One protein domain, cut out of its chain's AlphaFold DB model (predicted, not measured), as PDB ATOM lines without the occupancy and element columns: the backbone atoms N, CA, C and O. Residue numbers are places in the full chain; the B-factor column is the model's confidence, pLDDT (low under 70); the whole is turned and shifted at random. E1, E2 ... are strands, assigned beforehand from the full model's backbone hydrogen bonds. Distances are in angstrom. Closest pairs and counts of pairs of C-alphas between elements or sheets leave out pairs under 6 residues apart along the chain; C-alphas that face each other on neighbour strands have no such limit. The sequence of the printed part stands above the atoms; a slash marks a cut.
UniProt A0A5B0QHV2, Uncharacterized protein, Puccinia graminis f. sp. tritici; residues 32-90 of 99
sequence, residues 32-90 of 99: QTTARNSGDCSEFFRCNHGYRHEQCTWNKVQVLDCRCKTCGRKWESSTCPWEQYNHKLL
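AT A GLANCE: This is residues 32 to 90 of the 99 residues of an uncharacterized protein of Puccinia graminis f. sp. tritici (UniProt A0A5B0QHV2). The model is a loose, flat crescent: a long, bent ribbon of antiparallel strands E1 and E4, with E5 beside E4, makes one arm, and the small hairpin E2 and E3 makes the other. The last stretch, residues 79 to 90, leaves E5 on the inner side of the crescent and ends beside E2. The printed part has 59 residues, with no named helix and five named strands, E1 to E5 in chain order; its class is all strand. One sheet has the order E1 - E4 - E5 and the other E2 - E3, both antiparallel. The radius of gyration of the C-alphas is 13.2 A, and the spans are 37 by 23 by 11 A.

HOW THE PARTS SIT: Begin with the inner strand of the larger sheet, E4, residues 58 to 68, which bends by 52 degrees at residue 61. Its neighbour, the edge strand E1, residues 32 to 41, is antiparallel to it, with 156 degrees between their N-to-C directions; find N 34 and O 65, 2.9 A apart, and N 61 and O 39, 2.8 A apart, both within hydrogen-bond range. E1 bends by 78 degrees at residue 38. The other edge strand, E5, residues 74 to 78, forms a hairpin with E4, antiparallel at 163 degrees; N 64 and O 77 are 2.7 A apart, within hydrogen-bond range. This sheet is only just strongly twisted, with C-alphas up to 4.4 A off its best plane. E1 runs on into E2, residues 44 to 47, across a break of 2 residues, at 99 degrees. E2 forms a hairpin with E3, residues 52 to 55, antiparallel at 142 degrees; look for N 53 and O 45, 2.8 A apart and within hydrogen-bond range. E2 is apart from E1, E4 and E5, and so is E3. Residues 88 to 89 pair, parallel, with residues 46 to 47 of E2.

IN THESE COORDINATES: Find C-alpha 32 at (20.955, 28.768, -37.200); from there E1 runs 22.0 A to C-alpha 41. E2 spans 10.1 A and E3 8.6 A from first to last C-alpha. Find C-alpha 58 at (31.534, 37.920, -18.213), where E4, the longest strand by residues, begins its 26.4 A. E5 is 13.6 A long and ends at C-alpha 78, (23.606, 34.409, -25.083).

THE WHOLE: The two C-alphas farthest apart are those of Tyr 51 and Thr 70, at 38.2 A. The printed part has no cut, and the four links between named strands are tight. Residues 79 to 90 hold no named element. The mean pLDDT of the printed part is 79.2; look for values under 70 at residues 37 to 38.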
ATOM      1  N   GLN A  32      20.336  27.598 -36.588       83.06
ATOM      2  CA  GLN A  32      20.955  28.768 -37.200       83.06
ATOM      3  C   GLN A  32      21.056  29.860 -36.141       83.06
ATOM      4  O   GLN A  32      20.051  30.179 -35.513       83.06
ATOM      5  N   THR A  33      22.243  30.429 -35.965       81.19
ATOM      6  CA  THR A  33      22.493  31.507 -35.006       81.19
ATOM      7  C   THR A  33      22.978  32.755 -35.730       81.19
ATOM      8  O   THR A  33      23.814  32.667 -36.633       81.19
ATOM      9  N   THR A  34      22.488  33.919 -35.327       83.25
ATOM     10  CA  THR A  34      22.984  35.220 -35.785       83.25
ATOM     11  C   THR A  34      23.329  36.062 -34.565       83.25
ATOM     12  O   THR A  34      22.469  36.308 -33.727       83.25
ATOM     13  N   ALA A  35      24.591  36.475 -34.436       79.94
ATOM     14  CA  ALA A  35      25.018  37.351 -33.350       79.94
ATOM     15  C   ALA A  35      24.524  38.777 -33.621       79.94
ATOM     16  O   ALA A  35      24.775  39.313 -34.703       79.94
ATOM     17  N   ARG A  36      23.805  39.367 -32.662       71.44
ATOM     18  CA  ARG A  36      23.150  40.668 -32.848       71.44
ATOM     19  C   ARG A  36      23.838  41.828 -32.147       71.44
ATOM     20  O   ARG A  36      23.807  42.918 -32.690       71.44
ATOM     21  N   ASN A  37      24.456  41.606 -30.988       68.12
ATOM     22  CA  ASN A  37      25.166  42.625 -30.213       68.12
ATOM     23  C   ASN A  37      26.143  41.955 -29.244       68.12
ATOM     24  O   ASN A  37      25.880  40.844 -28.780       68.12
ATOM     25  N   SER A  38      27.234  42.647 -28.916       68.38
ATOM     26  CA  SER A  38      28.138  42.290 -27.822       68.38
ATOM     27  C   SER A  38      27.907  43.224 -26.636       68.38
ATOM     28  O   SER A  38      27.963  44.440 -26.812       68.38
ATOM     29  N   GLY A  39      27.687  42.675 -25.448       72.25
ATOM     30  CA  GLY A  39      27.585  43.431 -24.200       72.25
ATOM     31  C   GLY A  39      28.128  42.631 -23.023       72.25
ATOM     32  O   GLY A  39      28.612  41.512 -23.195       72.25
ATOM     33  N   ASP A  40      28.050  43.197 -21.827       77.44
ATOM     34  CA  ASP A  40      28.487  42.510 -20.614       77.44
ATOM     35  C   ASP A  40      27.304  41.763 -19.990       77.44
ATOM     36  O   ASP A  40      26.206  42.312 -19.852       77.44
ATOM     37  N   CYS A  41      27.516  40.500 -19.616       76.44
ATOM     38  CA  CYS A  41      26.522  39.690 -18.916       76.44
ATOM     39  C   CYS A  41      26.436  40.181 -17.473       76.44
ATOM     40  O   CYS A  41      27.052  39.614 -16.589       76.44
ATOM     41  N   SER A  42      25.702  41.270 -17.253       74.62
ATOM     42  CA  SER A  42      25.608  41.968 -15.964       74.62
ATOM     43  C   SER A  42      24.555  41.370 -15.023       74.62
ATOM     44  O   SER A  42      24.156  42.017 -14.052       74.62
ATOM     45  N   GLU A  43      24.060  40.164 -15.305       80.81
ATOM     46  CA  GLU A  43      23.069  39.510 -14.454       80.81
ATOM     47  C   GLU A  43      23.691  39.003 -13.152       80.81
ATOM     48  O   GLU A  43      24.838  38.565 -13.102       80.81
ATOM     49  N   PHE A  44      22.911  39.050 -12.074       80.62
ATOM     50  CA  PHE A  44      23.320  38.479 -10.797       80.62
ATOM     51  C   PHE A  44      23.008  36.993 -10.745       80.62
ATOM     52  O   PHE A  44      21.890  36.583 -11.072       80.62
ATOM     53  N   PHE A  45      23.940  36.212 -10.205       79.25
ATOM     54  CA  PHE A  45      23.650  34.835  -9.844       79.25
ATOM     55  C   PHE A  45      22.614  34.778  -8.736       79.25
ATOM     56  O   PHE A  45      22.617  35.580  -7.797       79.25
ATOM     57  N   ARG A  46      21.724  33.798  -8.834       84.44
ATOM     58  CA  ARG A  46      20.781  33.451  -7.781       84.44
ATOM     59  C   ARG A  46      20.916  31.976  -7.448       84.44
ATOM     60  O   ARG A  46      21.214  31.173  -8.324       84.44
ATOM     61  N   CYS A  47      20.687  31.576  -6.206       81.25
ATOM     62  CA  CYS A  47      20.503  30.151  -5.925       81.25
ATOM     63  C   CYS A  47      19.033  29.737  -6.095       81.25
ATOM     64  O   CYS A  47      18.156  30.583  -6.281       81.25
ATOM     65  N   ASN A  48      18.737  28.436  -6.027       81.44
ATOM     66  CA  ASN A  48      17.372  27.902  -6.148       81.44
ATOM     67  C   ASN A  48      16.388  28.487  -5.108       81.44
ATOM     68  O   ASN A  48      15.192  28.582  -5.358       81.44
ATOM     69  N   HIS A  49      16.897  28.953  -3.965       80.31
ATOM     70  CA  HIS A  49      16.105  29.654  -2.952       80.31
ATOM     71  C   HIS A  49      15.835  31.136  -3.285       80.31
ATOM     72  O   HIS A  49      15.158  31.820  -2.526       80.31
ATOM     73  N   GLY A  50      16.354  31.651  -4.404       79.00
ATOM     74  CA  GLY A  50      16.136  33.023  -4.869       79.00
ATOM     75  C   GLY A  50      17.119  34.068  -4.330       79.00
ATOM     76  O   GLY A  50      17.062  35.212  -4.779       79.00
ATOM     77  N   TYR A  51      18.035  33.697  -3.426       81.19
ATOM     78  CA  TYR A  51      19.053  34.612  -2.896       81.19
ATOM     79  C   TYR A  51      20.024  35.062  -3.981       81.19
ATOM     80  O   TYR A  51      20.487  34.244  -4.772       81.19
ATOM     81  N   ARG A  52      20.321  36.365  -3.998       83.50
ATOM     82  CA  ARG A  52      21.249  37.002  -4.936       83.50
ATOM     83  C   ARG A  52      22.688  36.857  -4.438       83.50
ATOM     84  O   ARG A  52      22.963  37.187  -3.290       83.50
ATOM     85  N   HIS A  53      23.580  36.416  -5.315       80.31
ATOM     86  CA  HIS A  53      25.012  36.252  -5.072       80.31
ATOM     87  C   HIS A  53      25.822  37.243  -5.928       80.31
ATOM     88  O   HIS A  53      25.343  38.342  -6.223       80.31
ATOM     89  N   GLU A  54      27.052  36.867  -6.288       80.31
ATOM     90  CA  GLU A  54      27.951  37.652  -7.128       80.31
ATOM     91  C   GLU A  54      27.324  37.994  -8.489       80.31
ATOM     92  O   GLU A  54      26.407  37.327  -8.985       80.31
ATOM     93  N   GLN A  55      27.785  39.094  -9.072       81.31
ATOM     94  CA  GLN A  55      27.392  39.479 -10.419       81.31
ATOM     95  C   GLN A  55      28.214  38.667 -11.416       81.31
ATOM     96  O   GLN A  55      29.416  38.484 -11.225       81.31
ATOM     97  N   CYS A  56      27.586  38.197 -12.490       75.44
ATOM     98  CA  CYS A  56      28.338  37.680 -13.617       75.44
ATOM     99  C   CYS A  56      29.215  38.817 -14.168       75.44
ATOM    100  O   CYS A  56      28.750  39.920 -14.437       75.44
ATOM    101  N   THR A  57      30.519  38.569 -14.265       78.50
ATOM    102  CA  THR A  57      31.509  39.540 -14.761       78.50
ATOM    103  C   THR A  57      31.949  39.206 -16.184       78.50
ATOM    104  O   THR A  57      32.999  39.653 -16.650       78.50
ATOM    105  N   TRP A  58      31.171  38.367 -16.880       78.75
ATOM    106  CA  TRP A  58      31.534  37.920 -18.213       78.75
ATOM    107  C   TRP A  58      31.315  39.043 -19.219       78.75
ATOM    108  O   TRP A  58      30.190  39.354 -19.617       78.75
ATOM    109  N   ASN A  59      32.426  39.631 -19.637       70.75
ATOM    110  CA  ASN A  59      32.446  40.687 -20.634       70.75
ATOM    111  C   ASN A  59      32.414  40.081 -22.043       70.75
ATOM    112  O   ASN A  59      32.841  38.941 -22.252       70.75
ATOM    113  N   LYS A  60      31.956  40.857 -23.031       74.62
ATOM    114  CA  LYS A  60      31.884  40.434 -24.451       74.62
ATOM    115  C   LYS A  60      30.929  39.258 -24.718       74.62
ATOM    116  O   LYS A  60      31.172  38.445 -25.614       74.62
ATOM    117  N   VAL A  61      29.835  39.164 -23.974       79.56
ATOM    118  CA  VAL A  61      28.753  38.228 -24.284       79.56
ATOM    119  C   VAL A  61      28.030  38.661 -25.548       79.56
ATOM    120  O   VAL A  61      27.632  39.814 -25.693       79.56
ATOM    121  N   GLN A  62      27.854  37.721 -26.471       81.94
ATOM    122  CA  GLN A  62      27.068  37.928 -27.676       81.94
ATOM    123  C   GLN A  62      25.643  37.447 -27.448       81.94
ATOM    124  O   GLN A  62      25.433  36.310 -27.021       81.94
ATOM    125  N   VAL A  63      24.673  38.293 -27.782       81.88
ATOM    126  CA  VAL A  63      23.279  37.865 -27.922       81.88
ATOM    127  C   VAL A  63      23.121  37.198 -29.285       81.88
ATOM    128  O   VAL A  63      23.508  37.757 -30.315       81.88
ATOM    129  N   LEU A  64      22.583  35.987 -29.278       83.12
ATOM    130  CA  LEU A  64      22.389  35.108 -30.418       83.12
ATOM    131  C   LEU A  64      20.895  34.989 -30.722       83.12
ATOM    132  O   LEU A  64      20.146  34.362 -29.972       83.12
ATOM    133  N   ASP A  65      20.487  35.493 -31.882       84.81
ATOM    134  CA  ASP A  65      19.209  35.131 -32.483       84.81
ATOM    135  C   ASP A  65      19.312  33.701 -33.001       84.81
ATOM    136  O   ASP A  65      20.011  33.414 -33.978       84.81
ATOM    137  N   CYS A  66      18.613  32.787 -32.351       84.25
ATOM    138  CA  CYS A  66      18.599  31.383 -32.705       84.25
ATOM    139  C   CYS A  66      17.321  31.043 -33.473       84.25
ATOM    140  O   CYS A  66      16.216  31.467 -33.127       84.25
ATOM    141  N   ARG A  67      17.448  30.222 -34.514       85.56
ATOM    142  CA  ARG A  67      16.327  29.667 -35.271       85.56
ATOM    143  C   ARG A  67      16.529  28.178 -35.489       85.56
ATOM    144  O   ARG A  67      17.535  27.744 -36.045       85.56
ATOM    145  N   CYS A  68      15.535  27.380 -35.118       85.19
ATOM    146  CA  CYS A  68      15.519  25.957 -35.430       85.19
ATOM    147  C   CYS A  68      15.194  25.784 -36.910       85.19
ATOM    148  O   CYS A  68      14.151  26.254 -37.371       85.19
ATOM    149  N   LYS A  69      16.046  25.067 -37.646       83.75
ATOM    150  CA  LYS A  69      15.783  24.788 -39.063       83.75
ATOM    151  C   LYS A  69      14.620  23.815 -39.273       83.75
ATOM    152  O   LYS A  69      13.951  23.895 -40.292       83.75
ATOM    153  N   THR A  70      14.344  22.946 -38.300       82.88
ATOM    154  CA  THR A  70      13.312  21.903 -38.410       82.88
ATOM    155  C   THR A  70      11.897  22.438 -38.205       82.88
ATOM    156  O   THR A  70      11.021  22.142 -39.005       82.88
ATOM    157  N   CYS A  71      11.652  23.232 -37.157       85.00
ATOM    158  CA  CYS A  71      10.314  23.784 -36.888       85.00
ATOM    159  C   CYS A  71      10.191  25.289 -37.131       85.00
ATOM    160  O   CYS A  71       9.131  25.862 -36.897       85.00
ATOM    161  N   GLY A  72      11.271  25.965 -37.525       85.25
ATOM    162  CA  GLY A  72      11.273  27.406 -37.768       85.25
ATOM    163  C   GLY A  72      11.184  28.279 -36.512       85.25
ATOM    164  O   GLY A  72      11.267  29.500 -36.648       85.25
ATOM    165  N   ARG A  73      11.043  27.689 -35.313       84.69
ATOM    166  CA  ARG A  73      10.969  28.416 -34.038       84.69
ATOM    167  C   ARG A  73      12.203  29.290 -33.857       84.69
ATOM    168  O   ARG A  73      13.319  28.826 -34.085       84.69
ATOM    169  N   LYS A  74      11.979  30.521 -33.412       86.62
ATOM    170  CA  LYS A  74      13.020  31.481 -33.057       86.62
ATOM    171  C   LYS A  74      13.091  31.624 -31.538       86.62
ATOM    172  O   LYS A  74      12.058  31.505 -30.879       86.62
ATOM    173  N   TRP A  75      14.285  31.823 -31.006       85.94
ATOM    174  CA  TRP A  75      14.532  32.164 -29.607       85.94
ATOM    175  C   TRP A  75      15.818  32.972 -29.520       85.94
ATOM    176  O   TRP A  75      16.636  32.931 -30.435       85.94
ATOM    177  N   GLU A  76      15.993  33.687 -28.424       83.69
ATOM    178  CA  GLU A  76      17.244  34.367 -28.118       83.69
ATOM    179  C   GLU A  76      18.039  33.510 -27.135       83.69
ATOM    180  O   GLU A  76      17.475  32.761 -26.335       83.69
ATOM    181  N   SER A  77      19.357  33.573 -27.246       81.81
ATOM    182  CA  SER A  77      20.294  32.988 -26.293       81.81
ATOM    183  C   SER A  77      21.486  33.917 -26.172       81.81
ATOM    184  O   SER A  77      21.670  34.804 -27.001       81.81
ATOM    185  N   SER A  78      22.342  33.696 -25.188       81.12
ATOM    186  CA  SER A  78      23.606  34.409 -25.083       81.12
ATOM    187  C   SER A  78      24.794  33.446 -25.076       81.12
ATOM    188  O   SER A  78      24.639  32.247 -24.832       81.12
ATOM    189  N   THR A  79      25.994  33.961 -25.351       77.75
ATOM    190  CA  THR A  79      27.252  33.236 -25.106       77.75
ATOM    191  C   THR A  79      27.704  33.336 -23.646       77.75
ATOM    192  O   THR A  79      28.847  32.992 -23.346       77.75
ATOM    193  N   CYS A  80      26.857  33.842 -22.741       80.38
ATOM    194  CA  CYS A  80      27.163  33.844 -21.318       80.38
ATOM    195  C   CYS A  80      27.259  32.378 -20.860       80.38
ATOM    196  O   CYS A  80      26.298  31.626 -21.048       80.38
ATOM    197  N   PRO A  81      28.379  31.926 -20.258       75.06
ATOM    198  CA  PRO A  81      28.553  30.518 -19.862       75.06
ATOM    199  C   PRO A  81      27.457  29.997 -18.918       75.06
ATOM    200  O   PRO A  81      27.220  28.790 -18.803       75.06
ATOM    201  N   TRP A  82      26.780  30.932 -18.254       75.00
ATOM    202  CA  TRP A  82      25.766  30.700 -17.243       75.00
ATOM    203  C   TRP A  82      24.324  30.805 -17.746       75.00
ATOM    204  O   TRP A  82      23.399  30.490 -16.995       75.00
ATOM    205  N   GLU A  83      24.129  31.164 -19.016       76.19
ATOM    206  CA  GLU A  83      22.814  31.242 -19.666       76.19
ATOM    207  C   GLU A  83      22.058  29.911 -19.565       76.19
ATOM    208  O   GLU A  83      20.878  29.872 -19.234       76.19
ATOM    209  N   GLN A  84      22.757  28.787 -19.756       71.81
ATOM    210  CA  GLN A  84      22.179  27.439 -19.643       71.81
ATOM    211  C   GLN A  84      21.598  27.137 -18.252       71.81
ATOM    212  O   GLN A  84      20.736  26.271 -18.106       71.81
ATOM    213  N   TYR A  85      22.068  27.857 -17.235       72.50
ATOM    214  CA  TYR A  85      21.580  27.763 -15.869       72.50
ATOM    215  C   TYR A  85      20.577  28.874 -15.542       72.50
ATOM    216  O   TYR A  85      20.077  28.915 -14.424       72.50
ATOM    217  N   ASN A  86      20.262  29.774 -16.481       76.31
ATOM    218  CA  ASN A  86      19.478  30.993 -16.252       76.31
ATOM    219  C   ASN A  86      19.980  31.783 -15.032       76.31
ATOM    220  O   ASN A  86      19.180  32.235 -14.209       76.31
ATOM    221  N   HIS A  87      21.304  31.827 -14.844       74.81
ATOM    222  CA  HIS A  87      21.944  32.387 -13.650       74.81
ATOM    223  C   HIS A  87      21.438  31.790 -12.318       74.81
ATOM    224  O   HIS A  87      21.489  32.456 -11.286       74.81
ATOM    225  N   LYS A  88      20.966  30.532 -12.316       77.44
ATOM    226  CA  LYS A  88      20.502  29.801 -11.127       77.44
ATOM    227  C   LYS A  88      21.418  28.635 -10.758       77.44
ATOM    228  O   LYS A  88      21.546  27.676 -11.514       77.44
ATOM    229  N   LEU A  89      21.983  28.665  -9.553       71.88
ATOM    230  CA  LEU A  89      22.706  27.529  -8.973       71.88
ATOM    231  C   LEU A  89      21.771  26.625  -8.159       71.88
ATOM    232  O   LEU A  89      20.901  27.093  -7.423       71.88
ATOM    233  N   LEU A  90      21.992  25.309  -8.252       71.38
ATOM    234  CA  LEU A  90      21.231  24.307  -7.494       71.38
ATOM    235  C   LEU A  90      21.459  24.440  -5.980       71.38
ATOM    236  O   LEU A  90      20.559  24.184  -5.186       71.38
TER     237      LEU A  90